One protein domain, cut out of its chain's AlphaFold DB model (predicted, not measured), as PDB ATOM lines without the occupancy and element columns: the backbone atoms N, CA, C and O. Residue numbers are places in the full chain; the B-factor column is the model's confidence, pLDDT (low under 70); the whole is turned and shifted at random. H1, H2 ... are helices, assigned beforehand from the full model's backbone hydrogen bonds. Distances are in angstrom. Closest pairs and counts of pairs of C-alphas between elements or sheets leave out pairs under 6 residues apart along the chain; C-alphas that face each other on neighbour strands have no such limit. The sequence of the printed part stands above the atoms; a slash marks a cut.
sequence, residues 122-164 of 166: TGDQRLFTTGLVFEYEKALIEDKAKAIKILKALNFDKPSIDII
ATOM      1  N   THR A 122     102.244 242.558 261.211       95.75
ATOM      2  CA  THR A 122     100.930 241.905 261.268       95.75
ATOM      3  C   THR A 122      99.900 242.803 261.952       95.75
ATOM      4  O   THR A 122     100.252 243.742 262.666       95.75
ATOM      5  N   GLY A 123      98.610 242.507 261.777       94.88
ATOM      6  CA  GLY A 123      97.535 243.269 262.418       94.88
ATOM      7  C   GLY A 123      97.688 243.377 263.942       94.88
ATOM      8  O   GLY A 123      97.633 244.479 264.492       94.88
ATOM      9  N   ASP A 124      97.977 242.257 264.607       95.31
ATOM     10  CA  ASP A 124      98.211 242.222 266.054       95.31
ATOM     11  C   ASP A 124      99.414 243.079 266.450       95.31
ATOM     12  O   ASP A 124      99.339 243.859 267.399       95.31
ATOM     13  N   GLN A 125     100.514 243.005 265.692       95.81
ATOM     14  CA  GLN A 125     101.687 243.839 265.949       95.81
ATOM     15  C   GLN A 125     101.341 245.327 265.854       95.81
ATOM     16  O   GLN A 125     101.746 246.087 266.724       95.81
ATOM     17  N   ARG A 126     100.526 245.752 264.880       97.25
ATOM     18  CA  ARG A 126     100.085 247.156 264.768       97.25
ATOM     19  C   ARG A 126      99.245 247.591 265.971       97.25
ATOM     20  O   ARG A 126      99.466 248.679 266.506       97.25
ATOM     21  N   LEU A 127      98.320 246.749 266.433       97.25
ATOM     22  CA  LEU A 127      97.511 247.008 267.632       97.25
ATOM     23  C   LEU A 127      98.376 247.149 268.894       97.25
ATOM     24  O   LEU A 127      98.167 248.068 269.689       97.25
ATOM     25  N   PHE A 128      99.371 246.276 269.068       94.81
ATOM     26  CA  PHE A 128     100.294 246.331 270.205       94.81
ATOM     27  C   PHE A 128     101.248 247.525 270.130       94.81
ATOM     28  O   PHE A 128     101.385 248.253 271.114       94.81
ATOM     29  N   THR A 129     101.879 247.756 268.974       95.25
ATOM     30  CA  THR A 129     102.790 248.883 268.736       95.25
ATOM     31  C   THR A 129     102.098 250.199 269.044       95.25
ATOM     32  O   THR A 129     102.646 251.016 269.773       95.25
ATOM     33  N   THR A 130     100.871 250.395 268.559       96.75
ATOM     34  CA  THR A 130     100.133 251.646 268.777       96.75
ATOM     35  C   THR A 130      99.514 251.784 270.159       96.75
ATOM     36  O   THR A 130      99.058 252.867 270.499       96.75
ATOM     37  N   GLY A 131      99.484 250.719 270.961       96.06
ATOM     38  CA  GLY A 131      98.826 250.712 272.265       96.06
ATOM     39  C   GLY A 131      97.299 250.592 272.200       96.06
ATOM     40  O   GLY A 131      96.643 250.559 273.239       96.06
ATOM     41  N   LEU A 132      96.713 250.481 271.003       97.88
ATOM     42  CA  LEU A 132      95.264 250.378 270.820       97.88
ATOM     43  C   LEU A 132      94.701 248.978 271.093       97.88
ATOM     44  O   LEU A 132      93.486 248.819 271.058       97.88
ATOM     45  N   VAL A 133      95.534 247.976 271.388       96.88
ATOM     46  CA  VAL A 133      95.096 246.585 271.613       96.88
ATOM     47  C   VAL A 133      93.917 246.465 272.589       96.88
ATOM     48  O   VAL A 133      92.910 245.857 272.244       96.88
ATOM     49  N   PHE A 134      93.970 247.111 273.756       95.81
ATOM     50  CA  PHE A 134      92.892 247.013 274.750       95.81
ATOM     51  C   PHE A 134      91.672 247.873 274.402       95.81
ATOM     52  O   PHE A 134      90.541 247.495 274.702       95.81
ATOM     53  N   GLU A 135      91.889 249.013 273.741       97.25
ATOM     54  CA  GLU A 135      90.800 249.835 273.201       97.25
ATOM     55  C   GLU A 135      90.018 249.072 272.129       97.25
ATOM     56  O   GLU A 135      88.789 249.133 272.092       97.25
ATOM     57  N   TYR A 136      90.730 248.326 271.286       97.75
ATOM     58  CA  TYR A 136      90.171 247.477 270.248       97.75
ATOM     59  C   TYR A 136      89.438 246.266 270.828       97.75
ATOM     60  O   TYR A 136      88.279 246.061 270.482       97.75
ATOM     61  N   GLU A 137      90.062 245.506 271.737       95.81
ATOM     62  CA  GLU A 137      89.437 244.345 272.391       95.81
ATOM     63  C   GLU A 137      88.109 244.734 273.061       95.81
ATOM     64  O   GLU A 137      87.102 244.043 272.905       95.81
ATOM     65  N   LYS A 138      88.081 245.879 273.752       95.62
ATOM     66  CA  LYS A 138      86.858 246.411 274.362       95.62
ATOM     67  C   LYS A 138      85.828 246.838 273.313       95.62
ATOM     68  O   LYS A 138      84.657 246.470 273.411       95.62
ATOM     69  N   ALA A 139      86.249 247.598 272.300       97.12
ATOM     70  CA  ALA A 139      85.361 248.067 271.240       97.12
ATOM     71  C   ALA A 139      84.753 246.908 270.433       97.12
ATOM     72  O   ALA A 139      83.600 246.986 270.032       97.12
ATOM     73  N   LEU A 140      85.474 245.802 270.241       96.06
ATOM     74  CA  LEU A 140      84.960 244.632 269.527       96.06
ATOM     75  C   LEU A 140      83.688 244.058 270.179       96.06
ATOM     76  O   LEU A 140      82.822 243.527 269.483       96.06
ATOM     77  N   ILE A 141      83.568 244.202 271.502       95.50
ATOM     78  CA  ILE A 141      82.427 243.735 272.297       95.50
ATOM     79  C   ILE A 141      81.345 244.820 272.398       95.50
ATOM     80  O   ILE A 141      80.161 244.523 272.251       95.50
ATOM     81  N   GLU A 142      81.741 246.066 272.669       96.50
ATOM     82  CA  GLU A 142      80.818 247.131 273.089       96.50
ATOM     83  C   GLU A 142      80.441 248.119 271.971       96.50
ATOM     84  O   GLU A 142      79.357 248.697 271.998       96.50
ATOM     85  N   ASP A 143      81.323 248.332 270.989       96.56
ATOM     86  CA  ASP A 143      81.195 249.360 269.953       96.56
ATOM     87  C   ASP A 143      81.925 248.941 268.663       96.56
ATOM     88  O   ASP A 143      83.071 249.324 268.385       96.56
ATOM     89  N   LYS A 144      81.229 248.156 267.832       95.62
ATOM     90  CA  LYS A 144      81.764 247.688 266.544       95.62
ATOM     91  C   LYS A 144      82.198 248.839 265.630       95.62
ATOM     92  O   LYS A 144      83.136 248.667 264.854       95.62
ATOM     93  N   ALA A 145      81.556 250.009 265.705       96.25
ATOM     94  CA  ALA A 145      81.924 251.152 264.874       96.25
ATOM     95  C   ALA A 145      83.299 251.706 265.276       96.25
ATOM     96  O   ALA A 145      84.144 251.943 264.407       96.25
ATOM     97  N   LYS A 146      83.568 251.825 266.583       97.38
ATOM     98  CA  LYS A 146      84.903 252.161 267.096       97.38
ATOM     99  C   LYS A 146      85.935 251.089 266.750       97.38
ATOM    100  O   LYS A 146      87.041 251.445 266.348       97.38
ATOM    101  N   ALA A 147      85.588 249.802 266.834       97.94
ATOM    102  CA  ALA A 147      86.494 248.720 266.439       97.94
ATOM    103  C   ALA A 147      86.906 248.844 264.960       97.94
ATOM    104  O   ALA A 147      88.095 248.838 264.649       97.94
ATOM    105  N   ILE A 148      85.943 249.063 264.055       97.44
ATOM    106  CA  ILE A 148      86.210 249.324 262.630       97.44
ATOM    107  C   ILE A 148      87.088 250.569 262.454       97.44
ATOM    108  O   ILE A 148      88.014 250.556 261.641       97.44
ATOM    109  N   LYS A 149      86.814 251.650 263.195       97.62
ATOM    110  CA  LYS A 149      87.596 252.892 263.127       97.62
ATOM    111  C   LYS A 149      89.058 252.667 263.514       97.62
ATOM    112  O   LYS A 149      89.943 253.133 262.800       97.62
ATOM    113  N   ILE A 150      89.306 251.908 264.584       98.31
ATOM    114  CA  ILE A 150      90.655 251.507 265.000       98.31
ATOM    115  C   ILE A 150      91.343 250.716 263.884       98.31
ATOM    116  O   ILE A 150      92.435 251.085 263.469       98.31
ATOM    117  N   LEU A 151      90.700 249.677 263.346       97.94
ATOM    118  CA  LEU A 151      91.304 248.850 262.295       97.94
ATOM    119  C   LEU A 151      91.654 249.667 261.039       97.94
ATOM    120  O   LEU A 151      92.741 249.509 260.484       97.94
ATOM    121  N   LYS A 152      90.783 250.596 260.625       97.06
ATOM    122  CA  LYS A 152      91.064 251.511 259.504       97.06
ATOM    123  C   LYS A 152      92.268 252.412 259.777       97.06
ATOM    124  O   LYS A 152      93.134 252.518 258.915       97.06
ATOM    125  N   ALA A 153      92.353 253.013 260.966       96.94
ATOM    126  CA  ALA A 153      93.488 253.859 261.349       96.94
ATOM    127  C   ALA A 153      94.821 253.089 261.406       96.94
ATOM    128  O   ALA A 153      95.889 253.679 261.269       96.94
ATOM    129  N   LEU A 154      94.764 251.766 261.584       96.94
ATOM    130  CA  LEU A 154      95.919 250.866 261.591       96.94
ATOM    131  C   LEU A 154      96.176 250.185 260.229       96.94
ATOM    132  O   LEU A 154      96.883 249.175 260.154       96.94
ATOM    133  N   ASN A 155      95.615 250.732 259.145       95.75
ATOM    134  CA  ASN A 155      95.784 250.260 257.767       95.75
ATOM    135  C   ASN A 155      95.400 248.784 257.546       95.75
ATOM    136  O   ASN A 155      96.048 248.083 256.763       95.75
ATOM    137  N   PHE A 156      94.373 248.282 258.236       96.19
ATOM    138  CA  PHE A 156      93.764 247.005 257.857       96.19
ATOM    139  C   PHE A 156      92.957 247.194 256.571       96.19
ATOM    140  O   PHE A 156      92.183 248.147 256.445       96.19
ATOM    141  N   ASP A 157      93.129 246.286 255.609       93.94
ATOM    142  CA  ASP A 157      92.326 246.299 254.391       93.94
ATOM    143  C   ASP A 157      90.865 245.925 254.678       93.94
ATOM    144  O   ASP A 157      90.535 245.257 255.662       93.94
ATOM    145  N   LYS A 158      89.966 246.382 253.801       93.12
ATOM    146  CA  LYS A 158      88.528 246.148 253.949       93.12
ATOM    147  C   LYS A 158      88.172 244.651 254.048       93.12
ATOM    148  O   LYS A 158      87.437 244.326 254.975       93.12
ATOM    149  N   PRO A 159      88.685 243.748 253.187       94.62
ATOM    150  CA  PRO A 159      88.441 242.312 253.335       94.62
ATOM    151  C   PRO A 159      88.794 241.769 254.725       94.62
ATOM    152  O   PRO A 159      87.995 241.052 255.320       94.62
ATOM    153  N   SER A 160      89.951 242.145 255.270       92.62
ATOM    154  CA  SER A 160      90.380 241.740 256.611       92.62
ATOM    155  C   SER A 160      89.424 242.251 257.687       92.62
ATOM    156  O   SER A 160      89.048 241.500 258.583       92.62
ATOM    157  N   ILE A 161      88.981 243.508 257.590       94.25
ATOM    158  CA  ILE A 161      87.999 244.081 258.523       94.25
ATOM    159  C   ILE A 161      86.666 243.328 258.445       94.25
ATOM    160  O   ILE A 161      86.106 242.986 259.484       94.25
ATOM    161  N   ASP A 162      86.175 243.055 257.236       92.69
ATOM    162  CA  ASP A 162      84.901 242.366 257.021       92.69
ATOM    163  C   ASP A 162      84.932 240.943 257.616       92.69
ATOM    164  O   ASP A 162      83.943 240.514 258.205       92.69
ATOM    165  N   ILE A 163      86.075 240.244 257.551       92.12
ATOM    166  CA  ILE A 163      86.278 238.922 258.182       92.12
ATOM    167  C   ILE A 163      86.320 239.010 259.714       92.12
ATOM    168  O   ILE A 163      85.827 238.118 260.395       92.12
ATOM    169  N   ILE A 164      86.944 240.053 260.263       88.88
ATOM    170  CA  ILE A 164      87.122 240.219 261.713       88.88
ATOM    171  C   ILE A 164      85.812 240.636 262.401       88.88
ATOM    172  O   ILE A 164      85.572 240.270 263.551       88.88
TER     173      ILE A 164
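This is residues 122 to 164 of the 166 residues of an uncharacterized protein of Sphingobacterium sp. DR205 (UniProt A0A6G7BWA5). Two helices of equal residue count, H2 and H3, fold into a helical hairpin; H1 crosses the open end of this hairpin, where H2 begins and H3 ends, and meets H2 at a corner. H4 sits close to H3, slanted to it, and away from both H1 and H2. The printed part has 43 residues with four named helices, H1, H2, H3 and H4 in that order along the chain, and no named strand; the class is all helix. The whole is compact, with a radius of gyration of the C-alphas of 9.3 A, and its outline is rounded, spanning 22 by 22 by 14 A.

H2, residues 133 to 142, and H3, residues 144 to 153, touch and form a helical hairpin. Their closest C-alphas are those of Ala 139 and Ala 147, 5.0 A apart. They run opposite ways at a shallow tilt of 30 degrees. H1, residues 123 to 130, and H2 only just touch, with 3 pairs of C-alphas within 8 A, and touch only at the corner by their link. The closest C-alphas there are those of Leu 127 and Val 133, 4.7 A apart. H1 and H2 run opposite ways at a steep tilt of 64 degrees. H1 and H3 are apart, but only just, with 8.4 A between their closest C-alphas. H4, residues 158 to 164, and H3 are close but not clearly touching; their closest C-alphas are those of Ile 148 and Ile 161, 6.9 A apart. H3 and H4 run opposite ways at a steep tilt of 46 degrees. H4 is apart from H1 and from H2. In H1, H3 and H4 every O i to N i+4 pair is within hydrogen-bond range; in H2 5 of 6 are.

H2 runs from Val 133, with its C-alpha at (95.096, 246.585, 271.613), to Glu 142, 14.4 A from first to last C-alpha. H3 runs from Lys 144 to Ala 153, 14.2 A. H1 begins with C-alpha 123 at (97.535, 243.269, 262.418) and runs to Thr 130, 10.8 A. H4 runs from Lys 158 to Ile 164, 9.9 A, and its last C-alpha is at (87.122, 240.219, 261.713).

The two C-alphas farthest apart are those of Thr 122 and Glu 142, 23.9 A. The first and last printed C-alphas, those of Thr 122 and Ile 164, are 13.9 A apart. The printed part has no cut. The links from H1 to H2, from H2 to H3 and from H3 to H4 are tight, with 2, 1 and 4 residues between the helices. The mean pLDDT of the printed part is 95.8, and no printed residue is under 70.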